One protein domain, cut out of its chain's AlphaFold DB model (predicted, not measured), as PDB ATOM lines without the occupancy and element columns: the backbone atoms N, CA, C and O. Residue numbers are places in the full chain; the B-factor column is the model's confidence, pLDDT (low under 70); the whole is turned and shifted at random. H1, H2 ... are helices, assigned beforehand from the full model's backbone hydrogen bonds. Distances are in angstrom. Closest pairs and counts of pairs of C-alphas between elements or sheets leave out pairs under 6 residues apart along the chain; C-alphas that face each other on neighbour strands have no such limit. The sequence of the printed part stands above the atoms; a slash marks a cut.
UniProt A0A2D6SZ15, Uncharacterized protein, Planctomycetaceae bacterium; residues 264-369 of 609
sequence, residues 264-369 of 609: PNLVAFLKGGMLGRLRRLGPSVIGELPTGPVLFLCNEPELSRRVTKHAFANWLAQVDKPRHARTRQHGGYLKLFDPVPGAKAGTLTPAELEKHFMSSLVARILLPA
ATOM      1  N   PRO A 264      16.284 -17.679  -0.695       75.94
ATOM      2  CA  PRO A 264      17.323 -16.715  -0.325       75.94
ATOM      3  C   PRO A 264      17.227 -16.246   1.136       75.94
ATOM      4  O   PRO A 264      18.229 -15.845   1.736       75.94
ATOM      5  N   ASN A 265      16.033 -16.315   1.730       73.88
ATOM      6  CA  ASN A 265      15.765 -15.956   3.118       73.88
ATOM      7  C   ASN A 265      15.989 -17.105   4.106       73.88
ATOM      8  O   ASN A 265      15.758 -16.912   5.303       73.88
ATOM      9  N   LEU A 266      16.528 -18.253   3.678       71.31
ATOM     10  CA  LEU A 266      16.914 -19.358   4.563       71.31
ATOM     11  C   LEU A 266      17.738 -18.866   5.770       71.31
ATOM     12  O   LEU A 266      17.548 -19.308   6.900       71.31
ATOM     13  N   VAL A 267      18.613 -17.876   5.569       62.16
ATOM     14  CA  VAL A 267      19.392 -17.250   6.652       62.16
ATOM     15  C   VAL A 267      18.498 -16.546   7.682       62.16
ATOM     16  O   VAL A 267      18.779 -16.613   8.879       62.16
ATOM     17  N   ALA A 268      17.440 -15.863   7.245       64.25
ATOM     18  CA  ALA A 268      16.470 -15.213   8.124       64.25
ATOM     19  C   ALA A 268      15.618 -16.249   8.873       64.25
ATOM     20  O   ALA A 268      15.472 -16.143  10.093       64.25
ATOM     21  N   PHE A 269      15.165 -17.298   8.178       64.19
ATOM     22  CA  PHE A 269      14.468 -18.437   8.780       64.19
ATOM     23  C   PHE A 269      15.308 -19.096   9.894       64.19
ATOM     24  O   PHE A 269      14.853 -19.248  11.030       64.19
ATOM     25  N   LEU A 270      16.588 -19.381   9.628       63.72
ATOM     26  CA  LEU A 270      17.508 -19.985  10.601       63.72
ATOM     27  C   LEU A 270      17.804 -19.066  11.801       63.72
ATOM     28  O   LEU A 270      17.949 -19.547  12.934       63.72
ATOM     29  N   LYS A 271      17.863 -17.745  11.580       57.88
ATOM     30  CA  LYS A 271      18.020 -16.734  12.642       57.88
ATOM     31  C   LYS A 271      16.798 -16.652  13.567       57.88
ATOM     32  O   LYS A 271      16.977 -16.371  14.751       57.88
ATOM     33  N   GLY A 272      15.594 -16.932  13.063       54.94
ATOM     34  CA  GLY A 272      14.311 -16.726  13.751       54.94
ATOM     35  C   GLY A 272      14.000 -17.632  14.950       54.94
ATOM     36  O   GLY A 272      13.063 -17.336  15.687       54.94
ATOM     37  N   GLY A 273      14.768 -18.700  15.227       56.66
ATOM     38  CA  GLY A 273      14.516 -19.467  16.462       56.66
ATOM     39  C   GLY A 273      15.275 -20.772  16.723       56.66
ATOM     40  O   GLY A 273      15.252 -21.249  17.863       56.66
ATOM     41  N   MET A 274      15.954 -21.379  15.741       50.34
ATOM     42  CA  MET A 274      16.566 -22.711  15.932       50.34
ATOM     43  C   MET A 274      18.101 -22.705  15.926       50.34
ATOM     44  O   MET A 274      18.704 -23.335  16.797       50.34
ATOM     45  N   LEU A 275      18.755 -21.908  15.072       51.16
ATOM     46  CA  LEU A 275      20.222 -21.822  15.056       51.16
ATOM     47  C   LEU A 275      20.775 -21.175  16.340       51.16
ATOM     48  O   LEU A 275      21.771 -21.634  16.891       51.16
ATOM     49  N   GLY A 276      20.063 -20.186  16.899       52.50
ATOM     50  CA  GLY A 276      20.359 -19.623  18.226       52.50
ATOM     51  C   GLY A 276      20.221 -20.633  19.378       52.50
ATOM     52  O   GLY A 276      20.753 -20.408  20.463       52.50
ATOM     53  N   ARG A 277      19.539 -21.765  19.142       51.12
ATOM     54  CA  ARG A 277      19.380 -22.887  20.078       51.12
ATOM     55  C   ARG A 277      20.447 -23.971  19.874       51.12
ATOM     56  O   ARG A 277      20.974 -24.440  20.877       51.12
ATOM     57  N   LEU A 278      20.863 -24.265  18.636       48.75
ATOM     58  CA  LEU A 278      22.068 -25.074  18.363       48.75
ATOM     59  C   LEU A 278      23.353 -24.393  18.871       48.75
ATOM     60  O   LEU A 278      24.241 -25.062  19.391       48.75
ATOM     61  N   ARG A 279      23.425 -23.057  18.808       53.03
ATOM     62  CA  ARG A 279      24.542 -22.243  19.324       53.03
ATOM     63  C   ARG A 279      24.766 -22.394  20.841       53.03
ATOM     64  O   ARG A 279      25.835 -22.051  21.324       53.03
ATOM     65  N   ARG A 280      23.789 -22.931  21.593       48.41
ATOM     66  CA  ARG A 280      23.916 -23.244  23.034       48.41
ATOM     67  C   ARG A 280      24.522 -24.624  23.329       48.41
ATOM     68  O   ARG A 280      24.768 -24.913  24.493       48.41
ATOM     69  N   LEU A 281      24.737 -25.470  22.318       41.41
ATOM     70  CA  LEU A 281      25.175 -26.865  22.488       41.41
ATOM     71  C   LEU A 281      26.684 -27.091  22.274       41.41
ATOM     72  O   LEU A 281      27.121 -28.237  22.269       41.41
ATOM     73  N   GLY A 282      27.505 -26.045  22.132       41.94
ATOM     74  CA  GLY A 282      28.957 -26.238  22.070       41.94
ATOM     75  C   GLY A 282      29.775 -24.953  22.233       41.94
ATOM     76  O   GLY A 282      29.469 -23.961  21.568       41.94
ATOM     77  N   PRO A 283      30.838 -24.953  23.059       39.44
ATOM     78  CA  PRO A 283      31.787 -23.854  23.138       39.44
ATOM     79  C   PRO A 283      32.771 -23.986  21.971       39.44
ATOM     80  O   PRO A 283      33.762 -24.705  22.047       39.44
ATOM     81  N   SER A 284      32.485 -23.336  20.845       53.53
ATOM     82  CA  SER A 284      33.448 -23.235  19.744       53.53
ATOM     83  C   SER A 284      33.471 -21.817  19.184       53.53
ATOM     84  O   SER A 284      32.440 -21.148  19.150       53.53
ATOM     85  N   VAL A 285      34.644 -21.377  18.718       47.84
ATOM     86  CA  VAL A 285      34.905 -20.055  18.107       47.84
ATOM     87  C   VAL A 285      33.936 -19.748  16.946       47.84
ATOM     88  O   VAL A 285      33.612 -18.598  16.669       47.84
ATOM     89  N   ILE A 286      33.394 -20.790  16.308       49.38
ATOM     90  CA  ILE A 286      32.387 -20.712  15.237       49.38
ATOM     91  C   ILE A 286      31.046 -20.160  15.754       49.38
ATOM     92  O   ILE A 286      30.305 -19.526  15.005       49.38
ATOM     93  N   GLY A 287      30.737 -20.357  17.039       53.12
ATOM     94  CA  GLY A 287      29.500 -19.904  17.667       53.12
ATOM     95  C   GLY A 287      29.363 -18.385  17.746       53.12
ATOM     96  O   GLY A 287      28.236 -17.904  17.791       53.12
ATOM     97  N   GLU A 288      30.459 -17.622  17.723       55.88
ATOM     98  CA  GLU A 288      30.440 -16.153  17.826       55.88
ATOM     99  C   GLU A 288      30.294 -15.444  16.472       55.88
ATOM    100  O   GLU A 288      29.875 -14.286  16.425       55.88
ATOM    101  N   LEU A 289      30.566 -16.144  15.367       60.59
ATOM    102  CA  LEU A 289      30.489 -15.583  14.021       60.59
ATOM    103  C   LEU A 289      29.036 -15.290  13.594       60.59
ATOM    104  O   LEU A 289      28.099 -15.988  14.004       60.59
ATOM    105  N   PRO A 290      28.816 -14.287  12.719       72.31
ATOM    106  CA  PRO A 290      27.519 -14.085  12.087       72.31
ATOM    107  C   PRO A 290      27.101 -15.319  11.272       72.31
ATOM    108  O   PRO A 290      27.934 -16.019  10.697       72.31
ATOM    109  N   THR A 291      25.793 -15.561  11.162       73.81
ATOM    110  CA  THR A 291      25.232 -16.747  10.488       73.81
ATOM    111  C   THR A 291      25.731 -16.929   9.050       73.81
ATOM    112  O   THR A 291      25.997 -18.053   8.641       73.81
ATOM    113  N   GLY A 292      25.895 -15.841   8.290       78.81
ATOM    114  CA  GLY A 292      26.340 -15.892   6.891       78.81
ATOM    115  C   GLY A 292      27.714 -16.557   6.712       78.81
ATOM    116  O   GLY A 292      27.795 -17.583   6.040       78.81
ATOM    117  N   PRO A 293      28.787 -16.037   7.339       82.81
ATOM    118  CA  PRO A 293      30.106 -16.670   7.338       82.81
ATOM    119  C   PRO A 293      30.109 -18.135   7.794       82.81
ATOM    120  O   PRO A 293      30.795 -18.954   7.189       82.81
ATOM    121  N   VAL A 294      29.324 -18.493   8.817       82.00
ATOM    122  CA  VAL A 294      29.230 -19.887   9.285       82.00
ATOM    123  C   VAL A 294      28.654 -20.794   8.197       82.00
ATOM    124  O   VAL A 294      29.239 -21.835   7.900       82.00
ATOM    125  N   LEU A 295      27.549 -20.387   7.565       85.12
ATOM    126  CA  LEU A 295      26.946 -21.132   6.457       85.12
ATOM    127  C   LEU A 295      27.903 -21.229   5.262       85.12
ATOM    128  O   LEU A 295      28.054 -22.304   4.684       85.12
ATOM    129  N   PHE A 296      28.618 -20.143   4.947       87.81
ATOM    130  CA  PHE A 296      29.640 -20.134   3.902       87.81
ATOM    131  C   PHE A 296      30.746 -21.167   4.174       87.81
ATOM    132  O   PHE A 296      31.072 -21.957   3.289       87.81
ATOM    133  N   LEU A 297      31.306 -21.190   5.387       88.44
ATOM    134  CA  LEU A 297      32.366 -22.129   5.778       88.44
ATOM    135  C   LEU A 297      31.882 -23.582   5.780       88.44
ATOM    136  O   LEU A 297      32.609 -24.476   5.354       88.44
ATOM    137  N   CYS A 298      30.645 -23.818   6.221       88.62
ATOM    138  CA  CYS A 298      30.039 -25.150   6.251       88.62
ATOM    139  C   CYS A 298      29.590 -25.649   4.867       88.62
ATOM    140  O   CYS A 298      29.129 -26.782   4.759       88.62
ATOM    141  N   ASN A 299      29.769 -24.836   3.820       93.00
ATOM    142  CA  ASN A 299      29.324 -25.096   2.452       93.00
ATOM    143  C   ASN A 299      27.804 -25.285   2.316       93.00
ATOM    144  O   ASN A 299      27.329 -26.094   1.522       93.00
ATOM    145  N   GLU A 300      27.036 -24.525   3.092       90.75
ATOM    146  CA  GLU A 300      25.578 -24.488   2.989       90.75
ATOM    147  C   GLU A 300      25.131 -23.498   1.896       90.75
ATOM    148  O   GLU A 300      25.816 -22.490   1.671       90.75
ATOM    149  N   PRO A 301      23.999 -23.753   1.203       92.25
ATOM    150  CA  PRO A 301      23.081 -24.897   1.350       92.25
ATOM    151  C   PRO A 301      23.481 -26.153   0.547       92.25
ATOM    152  O   PRO A 301      22.760 -27.147   0.558       92.25
ATOM    153  N   GLU A 302      24.605 -26.127  -0.177       95.31
ATOM    154  CA  GLU A 302      24.989 -27.198  -1.112       95.31
ATOM    155  C   GLU A 302      25.246 -28.544  -0.420       95.31
ATOM    156  O   GLU A 302      24.806 -29.588  -0.906       95.31
ATOM    157  N   LEU A 303      25.903 -28.531   0.744       95.56
ATOM    158  CA  LEU A 303      26.080 -29.729   1.566       95.56
ATOM    159  C   LEU A 303      24.722 -30.351   1.922       95.56
ATOM    160  O   LEU A 303      24.513 -31.541   1.681       95.56
ATOM    161  N   SER A 304      23.786 -29.544   2.431       95.19
ATOM    162  CA  SER A 304      22.434 -30.012   2.753       95.19
ATOM    163  C   SER A 304      21.702 -30.552   1.539       95.19
ATOM    164  O   SER A 304      21.093 -31.610   1.627       95.19
ATOM    165  N   ARG A 305      21.797 -29.875   0.393       96.31
ATOM    166  CA  ARG A 305      21.140 -30.295  -0.847       96.31
ATOM    167  C   ARG A 305      21.546 -31.705  -1.255       96.31
ATOM    168  O   ARG A 305      20.683 -32.524  -1.567       96.31
ATOM    169  N   ARG A 306      22.846 -32.011  -1.225       96.94
ATOM    170  CA  ARG A 306      23.337 -33.353  -1.560       96.94
ATOM    171  C   ARG A 306      22.916 -34.384  -0.523       96.94
ATOM    172  O   ARG A 306      22.443 -35.447  -0.911       96.94
ATOM    173  N   VAL A 307      23.028 -34.066   0.770       96.56
ATOM    174  CA  VAL A 307      22.560 -34.957   1.847       96.56
ATOM    175  C   VAL A 307      21.076 -35.288   1.668       96.56
ATOM    176  O   VAL A 307      20.720 -36.462   1.678       96.56
ATOM    177  N   THR A 308      20.233 -34.282   1.424       96.44
ATOM    178  CA  THR A 308      18.798 -34.446   1.158       96.44
ATOM    179  C   THR A 308      18.565 -35.373  -0.031       96.44
ATOM    180  O   THR A 308      17.861 -36.366   0.103       96.44
ATOM    181  N   LYS A 309      19.197 -35.124  -1.186       96.50
ATOM    182  CA  LYS A 309      19.042 -35.994  -2.364       96.50
ATOM    183  C   LYS A 309      19.371 -37.459  -2.056       96.50
ATOM    184  O   LYS A 309      18.583 -38.336  -2.402       96.50
ATOM    185  N   HIS A 310      20.496 -37.722  -1.389       95.69
ATOM    186  CA  HIS A 310      20.915 -39.085  -1.038       95.69
ATOM    187  C   HIS A 310      19.988 -39.745  -0.015       95.69
ATOM    188  O   HIS A 310      19.637 -40.911  -0.183       95.69
ATOM    189  N   ALA A 311      19.554 -39.012   1.014       95.69
ATOM    190  CA  ALA A 311      18.651 -39.537   2.035       95.69
ATOM    191  C   ALA A 311      17.293 -39.929   1.432       95.69
ATOM    192  O   ALA A 311      16.822 -41.046   1.636       95.69
ATOM    193  N   PHE A 312      16.705 -39.062   0.601       96.31
ATOM    194  CA  PHE A 312      15.439 -39.365  -0.068       96.31
ATOM    195  C   PHE A 312      15.569 -40.485  -1.104       96.31
ATOM    196  O   PHE A 312      14.682 -41.330  -1.176       96.31
ATOM    197  N   ALA A 313      16.675 -40.557  -1.855       95.00
ATOM    198  CA  ALA A 313      16.937 -41.691  -2.747       95.00
ATOM    199  C   ALA A 313      16.982 -43.022  -1.977       95.00
ATOM    200  O   ALA A 313      16.444 -44.027  -2.436       95.00
ATOM    201  N   ASN A 314      17.602 -43.019  -0.793       94.56
ATOM    202  CA  ASN A 314      17.691 -44.190   0.067       94.56
ATOM    203  C   ASN A 314      16.319 -44.623   0.608       94.56
ATOM    204  O   ASN A 314      15.950 -45.788   0.463       94.56
ATOM    205  N   TRP A 315      15.552 -43.698   1.187       95.19
ATOM    206  CA  TRP A 315      14.241 -44.014   1.753       95.19
ATOM    207  C   TRP A 315      13.233 -44.458   0.687       95.19
ATOM    208  O   TRP A 315      12.582 -45.491   0.847       95.19
ATOM    209  N   LEU A 316      13.140 -43.730  -0.434       94.81
ATOM    210  CA  LEU A 316      12.190 -44.028  -1.511       94.81
ATOM    211  C   LEU A 316      12.451 -45.387  -2.178       94.81
ATOM    212  O   LEU A 316      11.528 -45.994  -2.710       94.81
ATOM    213  N   ALA A 317      13.678 -45.912  -2.107       93.69
ATOM    214  CA  ALA A 317      14.004 -47.237  -2.631       93.69
ATOM    215  C   ALA A 317      13.404 -48.402  -1.814       93.69
ATOM    216  O   ALA A 317      13.459 -49.552  -2.267       93.69
ATOM    217  N   GLN A 318      12.886 -48.143  -0.608       94.69
ATOM    218  CA  GLN A 318      12.433 -49.181   0.327       94.69
ATOM    219  C   GLN A 318      11.046 -48.923   0.924       94.69
ATOM    220  O   GLN A 318      10.355 -49.888   1.231       94.69
ATOM    221  N   VAL A 319      10.632 -47.662   1.093       94.31
ATOM    222  CA  VAL A 319       9.473 -47.299   1.928       94.31
ATOM    223  C   VAL A 319       8.143 -47.915   1.473       94.31
ATOM    224  O   VAL A 319       7.326 -48.276   2.311       94.31
ATOM    225  N   ASP A 320       7.939 -48.135   0.173       95.31
ATOM    226  CA  ASP A 320       6.698 -48.745  -0.335       95.31
ATOM    227  C   ASP A 320       6.740 -50.282  -0.371       95.31
ATOM    228  O   ASP A 320       5.745 -50.927  -0.699       95.31
ATOM    229  N   LYS A 321       7.880 -50.904  -0.049       94.69
ATOM    230  CA  LYS A 321       7.954 -52.366   0.059       94.69
ATOM    231  C   LYS A 321       7.316 -52.820   1.373       94.69
ATOM    232  O   LYS A 321       7.459 -52.108   2.372       94.69
ATOM    233  N   PRO A 322       6.719 -54.025   1.419       92.50
ATOM    234  CA  PRO A 322       6.342 -54.656   2.679       92.50
ATOM    235  C   PRO A 322       7.526 -54.695   3.649       92.50
ATOM    236  O   PRO A 322       8.661 -54.925   3.222       92.50
ATOM    237  N   ARG A 323       7.282 -54.473   4.945       91.69
ATOM    238  CA  ARG A 323       8.343 -54.277   5.945       91.69
ATOM    239  C   ARG A 323       9.347 -55.434   5.988       91.69
ATOM    240  O   ARG A 323      10.550 -55.186   5.965       91.69
ATOM    241  N   HIS A 324       8.868 -56.675   5.932       91.06
ATOM    242  CA  HIS A 324       9.695 -57.886   5.885       91.06
ATOM    243  C   HIS A 324      10.579 -58.003   4.624       91.06
ATOM    244  O   HIS A 324      11.551 -58.755   4.623       91.06
ATOM    245  N   ALA A 325      10.258 -57.282   3.544       93.12
ATOM    246  CA  ALA A 325      10.996 -57.297   2.279       93.12
ATOM    247  C   ALA A 325      12.006 -56.141   2.148       93.12
ATOM    248  O   ALA A 325      12.730 -56.050   1.150       93.12
ATOM    249  N   ARG A 326      12.049 -55.226   3.124       92.94
ATOM    250  CA  ARG A 326      12.991 -54.100   3.146       92.94
ATOM    251  C   ARG A 326      14.370 -54.571   3.600       92.94
ATOM    252  O   ARG A 326      14.510 -55.529   4.356       92.94
ATOM    253  N   THR A 327      15.412 -53.872   3.160       93.56
ATOM    254  CA  THR A 327      16.743 -54.069   3.745       93.56
ATOM    255  C   THR A 327      16.768 -53.573   5.190       93.56
ATOM    256  O   THR A 327      15.909 -52.805   5.626       93.56
ATOM    257  N   ARG A 328      17.763 -54.021   5.960       91.31
ATOM    258  CA  ARG A 328      17.933 -53.603   7.353       91.31
ATOM    259  C   ARG A 328      18.040 -52.078   7.451       91.31
ATOM    260  O   ARG A 328      18.723 -51.450   6.648       91.31
ATOM    261  N   GLN A 329      17.411 -51.489   8.465       90.75
ATOM    262  CA  GLN A 329      17.627 -50.084   8.806       90.75
ATOM    263  C   GLN A 329      18.901 -49.907   9.640       90.75
ATOM    264  O   GLN A 329      19.134 -50.591  10.643       90.75
ATOM    265  N   HIS A 330      19.717 -48.947   9.231       89.31
ATOM    266  CA  HIS A 330      20.903 -48.491   9.925       89.31
ATOM    267  C   HIS A 330      20.530 -47.790  11.239       89.31
ATOM    268  O   HIS A 330      19.591 -46.996  11.305       89.31
ATOM    269  N   GLY A 331      21.310 -48.027  12.297       86.94
ATOM    270  CA  GLY A 331      21.058 -47.494  13.645       86.94
ATOM    271  C   GLY A 331      21.284 -45.985  13.833       86.94
ATOM    272  O   GLY A 331      21.236 -45.523  14.970       86.94
ATOM    273  N   GLY A 332      21.540 -45.233  12.757       88.12
ATOM    274  CA  GLY A 332      21.799 -43.788  12.769       88.12
ATOM    275  C   GLY A 332      20.562 -42.922  13.046       88.12
ATOM    276  O   GLY A 332      19.456 -43.432  13.242       88.12
ATOM    277  N   TYR A 333      20.745 -41.598  13.055       88.31
ATOM    278  CA  TYR A 333      19.673 -40.623  13.277       88.31
ATOM    279  C   TYR A 333      18.674 -40.625  12.117       88.31
ATOM    280  O   TYR A 333      17.470 -40.583  12.349       88.31
ATOM    281  N   LEU A 334      19.158 -40.734  10.875       90.56
ATOM    282  CA  LEU A 334      18.305 -40.742   9.682       90.56
ATOM    283  C   LEU A 334      17.593 -42.081   9.423       90.56
ATOM    284  O   LEU A 334      16.769 -42.153   8.512       90.56
ATOM    285  N   LYS A 335      17.916 -43.145  10.179       92.69
ATOM    286  CA  LYS A 335      17.345 -44.500  10.006       92.69
ATOM    287  C   LYS A 335      17.365 -44.984   8.547       92.69
ATOM    288  O   LYS A 335      16.411 -45.577   8.052       92.69
ATOM    289  N   LEU A 336      18.457 -44.682   7.845       94.00
ATOM    290  CA  LEU A 336      18.662 -45.047   6.442       94.00
ATOM    291  C   LEU A 336      18.665 -46.566   6.271       94.00
ATOM    292  O   LEU A 336      19.102 -47.293   7.154       94.00
ATOM    293  N   PHE A 337      18.239 -47.048   5.117       93.44
ATOM    294  CA  PHE A 337      18.274 -48.459   4.775       93.44
ATOM    295  C   PHE A 337      19.653 -48.879   4.262       93.44
ATOM    296  O   PHE A 337      20.291 -48.157   3.491       93.44
ATOM    297  N   ASP A 338      20.096 -50.073   4.644       91.44
ATOM    298  CA  ASP A 338      21.316 -50.670   4.118       91.44
ATOM    299  C   ASP A 338      21.173 -50.915   2.603       91.44
ATOM    300  O   ASP A 338      20.078 -51.231   2.114       91.44
ATOM    301  N   PRO A 339      22.257 -50.754   1.824       83.69
ATOM    302  CA  PRO A 339      22.217 -50.962   0.384       83.69
ATOM    303  C   PRO A 339      21.852 -52.411   0.040       83.69
ATOM    304  O   PRO A 339      22.239 -53.357   0.725       83.69
ATOM    305  N   VAL A 340      21.125 -52.586  -1.064       77.94
ATOM    306  CA  VAL A 340      20.790 -53.915  -1.595       77.94
ATOM    307  C   VAL A 340      22.085 -54.642  -2.003       77.94
ATOM    308  O   VAL A 340      22.994 -53.994  -2.539       77.94
ATOM    309  N   PRO A 341      22.199 -55.969  -1.791       71.12
ATOM    310  CA  PRO A 341      23.333 -56.746  -2.285       71.12
ATOM    311  C   PRO A 341      23.583 -56.494  -3.781       71.12
ATOM    312  O   PRO A 341      22.666 -56.588  -4.592       71.12
ATOM    313  N   GLY A 342      24.821 -56.145  -4.148       65.69
ATOM    314  CA  GLY A 342      25.184 -55.800  -5.532       65.69
ATOM    315  C   GLY A 342      25.012 -54.322  -5.910       65.69
ATOM    316  O   GLY A 342      25.094 -53.988  -7.093       65.69
ATOM    317  N   ALA A 343      24.795 -53.426  -4.939       68.19
ATOM    318  CA  ALA A 343      24.841 -51.984  -5.174       68.19
ATOM    319  C   ALA A 343      26.145 -51.568  -5.883       68.19
ATOM    320  O   ALA A 343      27.224 -52.104  -5.615       68.19
ATOM    321  N   LYS A 344      26.042 -50.601  -6.803       67.06
ATOM    322  CA  LYS A 344      27.182 -50.137  -7.605       67.06
ATOM    323  C   LYS A 344      28.322 -49.673  -6.694       67.06
ATOM    324  O   LYS A 344      28.086 -48.945  -5.724       67.06
ATOM    325  N   ALA A 345      29.552 -50.051  -7.045       54.22
ATOM    326  CA  ALA A 345      30.756 -49.552  -6.389       54.22
ATOM    327  C   ALA A 345      30.743 -48.010  -6.377       54.22
ATOM    328  O   ALA A 345      30.527 -47.388  -7.417       54.22
ATOM    329  N   GLY A 346      30.927 -47.409  -5.197       60.25
ATOM    330  CA  GLY A 346      30.843 -45.955  -4.995       60.25
ATOM    331  C   GLY A 346      29.492 -45.429  -4.491       60.25
ATOM    332  O   GLY A 346      29.336 -44.219  -4.351       60.25
ATOM    333  N   THR A 347      28.522 -46.302  -4.194       76.31
ATOM    334  CA  THR A 347      27.312 -45.906  -3.450       76.31
ATOM    335  C   THR A 347      27.694 -45.578  -2.005       76.31
ATOM    336  O   THR A 347      28.313 -46.405  -1.339       76.31
ATOM    337  N   LEU A 348      27.324 -44.386  -1.529       87.19
ATOM    338  CA  LEU A 348      27.536 -43.966  -0.142       87.19
ATOM    339  C   LEU A 348      26.881 -44.954   0.825       87.19
ATOM    340  O   LEU A 348      25.695 -45.266   0.700       87.19
ATOM    341  N   THR A 349      27.642 -45.410   1.811       90.94
ATOM    342  CA  THR A 349      27.076 -46.190   2.910       90.94
ATOM    343  C   THR A 349      26.204 -45.295   3.802       90.94
ATOM    344  O   THR A 349      26.460 -44.089   3.908       90.94
ATOM    345  N   PRO A 350      25.208 -45.865   4.509       93.44
ATOM    346  CA  PRO A 350      24.431 -45.129   5.504       93.44
ATOM    347  C   PRO A 350      25.294 -44.351   6.501       93.44
ATOM    348  O   PRO A 350      25.039 -43.177   6.743       93.44
ATOM    349  N   ALA A 351      26.368 -44.962   7.011       93.00
ATOM    350  CA  ALA A 351      27.267 -44.335   7.980       93.00
ATOM    351  C   ALA A 351      28.037 -43.131   7.403       93.00
ATOM    352  O   ALA A 351      28.241 -42.127   8.091       93.00
ATOM    353  N   GLU A 352      28.465 -43.199   6.140       94.25
ATOM    354  CA  GLU A 352      29.123 -42.072   5.471       94.25
ATOM    355  C   GLU A 352      28.144 -40.921   5.226       94.25
ATOM    356  O   GLU A 352      28.472 -39.763   5.497       94.25
ATOM    357  N   LEU A 353      26.922 -41.226   4.777       95.06
ATOM    358  CA  LEU A 353      25.883 -40.216   4.592       95.06
ATOM    359  C   LEU A 353      25.501 -39.552   5.924       95.06
ATOM    360  O   LEU A 353      25.403 -38.328   5.998       95.06
ATOM    361  N   GLU A 354      25.373 -40.341   6.990       93.31
ATOM    362  CA  GLU A 354      25.115 -39.874   8.354       93.31
ATOM    363  C   GLU A 354      26.208 -38.905   8.832       93.31
ATOM    364  O   GLU A 354      25.923 -37.855   9.410       93.31
ATOM    365  N   LYS A 355      27.480 -39.194   8.531       94.38
ATOM    366  CA  LYS A 355      28.595 -38.291   8.841       94.38
ATOM    367  C   LYS A 355      28.437 -36.941   8.138       94.38
ATOM    368  O   LYS A 355      28.647 -35.903   8.770       94.38
ATOM    369  N   HIS A 356      28.054 -36.932   6.860       95.62
ATOM    370  CA  HIS A 356      27.786 -35.689   6.132       95.62
ATOM    371  C   HIS A 356      26.580 -34.941   6.705       95.62
ATOM    372  O   HIS A 356      26.681 -33.732   6.934       95.62
ATOM    373  N   PHE A 357      25.497 -35.651   7.023       94.31
ATOM    374  CA  PHE A 357      24.317 -35.102   7.688       94.31
ATOM    375  C   PHE A 357      24.664 -34.427   9.018       94.31
ATOM    376  O   PHE A 357      24.344 -33.259   9.220       94.31
ATOM    377  N   MET A 358      25.408 -35.104   9.896       90.88
ATOM    378  CA  MET A 358      25.809 -34.553  11.195       90.88
ATOM    379  C   MET A 358      26.689 -33.305  11.068       90.88
ATOM    380  O   MET A 358      26.708 -32.448  11.957       90.88
ATOM    381  N   SER A 359      27.401 -33.199   9.947       89.56
ATOM    382  CA  SER A 359      28.250 -32.068   9.594       89.56
ATOM    383  C   SER A 359      27.473 -30.900   8.956       89.56
ATOM    384  O   SER A 359      27.979 -29.777   8.913       89.56
ATOM    385  N   SER A 360      26.253 -31.138   8.481       90.12
ATOM    386  CA  SER A 360      25.377 -30.117   7.915       90.12
ATOM    387  C   SER A 360      24.580 -29.415   9.009       90.12
ATOM    388  O   SER A 360      24.010 -30.050   9.892       90.12
ATOM    389  N   LEU A 361      24.515 -28.086   8.957       84.25
ATOM    390  CA  LEU A 361      23.708 -27.303   9.893       84.25
ATOM    391  C   LEU A 361      22.246 -27.241   9.460       84.25
ATOM    392  O   LEU A 361      21.364 -27.213  10.316       84.25
ATOM    393  N   VAL A 362      21.997 -27.196   8.150       86.62
ATOM    394  CA  VAL A 362      20.654 -26.978   7.608       86.62
ATOM    395  C   VAL A 362      19.908 -28.301   7.420       86.62
ATOM    396  O   VAL A 362      18.752 -28.386   7.825       86.62
ATOM    397  N   ALA A 363      20.556 -29.368   6.938       89.75
ATOM    398  CA  ALA A 363      19.910 -30.677   6.794       89.75
ATOM    399  C   ALA A 363      19.377 -31.214   8.130       89.75
ATOM    400  O   ALA A 363      18.282 -31.757   8.175       89.75
ATOM    401  N   ARG A 364      20.093 -30.991   9.239       87.50
ATOM    402  CA  ARG A 364      19.660 -31.382  10.598       87.50
ATOM    403  C   ARG A 364      18.406 -30.665  11.099       87.50
ATOM    404  O   ARG A 364      17.842 -31.072  12.108       87.50
ATOM    405  N   ILE A 365      18.037 -29.563  10.456       81.12
ATOM    406  CA  ILE A 365      16.837 -28.787  10.766       81.12
ATOM    407  C   ILE A 365      15.710 -29.167   9.808       81.12
ATOM    408  O   ILE A 365      14.562 -29.243  10.232       81.12
ATOM    409  N   LEU A 366      16.039 -29.367   8.529       84.44
ATOM    410  CA  LEU A 366      15.055 -29.595   7.473       84.44
ATOM    411  C   LEU A 366      14.621 -31.050   7.334       84.44
ATOM    412  O   LEU A 366      13.472 -31.281   6.980       84.44
ATOM    413  N   LEU A 367      15.512 -32.020   7.553       88.25
ATOM    414  CA  LEU A 367      15.167 -33.424   7.363       88.25
ATOM    415  C   LEU A 367      14.336 -33.928   8.550       88.25
ATOM    416  O   LEU A 367      14.840 -33.934   9.678       88.25
ATOM    417  N   PRO A 368      13.083 -34.357   8.317       76.38
ATOM    418  CA  PRO A 368      12.237 -34.889   9.372       76.38
ATOM    419  C   PRO A 368      12.679 -36.297   9.795       76.38
ATOM    420  O   PRO A 368      13.408 -36.995   9.087       76.38
ATOM    421  N   ALA A 369      12.171 -36.749  10.944       81.56
ATOM    422  CA  ALA A 369      12.298 -38.134  11.389       81.56
ATOM    423  C   ALA A 369      11.357 -39.046  10.581       81.56
ATOM    424  O   ALA A 369      10.306 -39.462  11.065       81.56
TER     425      ALA A 369
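What this domain is: This is residues 264 to 369 of the 609 residues of an uncharacterized protein of Planctomycetaceae bacterium (UniProt A0A2D6SZ15). The model is an elongated, loosely built shape with a helical hairpin, H5 and H6, in its middle and the short helix H7 packed on the first part of H5. A loose group of four short helices, H1 to H4, makes one end, and the long link of residues 317 to 349 loops out at the other, where residues 320 to 325 stick out. The printed part has 106 residues with seven named helices, H1 to H7 in chain order, and no named strand; the class is all helix, though under half of the residues, 50 of 106, are in named elements. The whole is loose, with a radius of gyration of the C-alphas of 16.1 A and spans of 47 by 28 by 26 A.

Where its parts are: H1 holds residues 266 to 271 and begins at C-alpha 266, (16.914, -19.358, 4.563). H2, residues 275 to 278, and H3, residues 285 to 288, have four residues each. H4, residues 291 to 297, is 10.1 A from first to last C-alpha. H5, residues 302 to 316, is the longest helix at 21.1 A and begins at C-alpha 302, (24.989, -27.198, -1.112). H6, residues 350 to 359, measures 14.2 A. H7, residues 363 to 366, ends at C-alpha 366, (15.055, -29.595, 7.473).

How they stand to each other: H1 and H4 only just touch, with 3 pairs of C-alphas within 8 A; the closest are those of Val 267 and Thr 291, 7.0 A apart. They run opposite ways at a steep tilt of 57 degrees. H1 and H2 meet only through their link. H3 is close to H4 but not clearly touching, the closest C-alphas being those of Ile 286 and Val 294, 6.8 A apart. H4 and H5 are apart. H5 and H6 touch as a helical hairpin, with the C-alphas of Val 307 and Phe 357 closest at 6.1 A. They run opposite ways at a shallow tilt of 33 degrees, only just short of steep. H5 touches H7 with residues 304 to 308 alone; the closest C-alphas, those of Ser 304 and Ala 363, are 4.8 A apart. H6 and H7 only just touch, with 3 pairs of C-alphas within 8 A, and only at the corner by their link; Phe 357 and Ala 363 have the closest C-alphas, 6.3 A apart. In H1, H4, H5 and H6 every O i to N i+4 pair is within hydrogen-bond range; H2, H3 and H7 are too short for such a pair.

The domain as a whole: The two C-alphas farthest apart, those of Glu 288 and His 324, are 48.1 A apart. The printed part has no cut. The link from H5 to H6, 33 residues, is long. Residues 280 to 285 stand free, as do residues 320 to 325. The mean pLDDT of the printed part is 80.2; residues 267 to 289 and 342 to 346 are under 70.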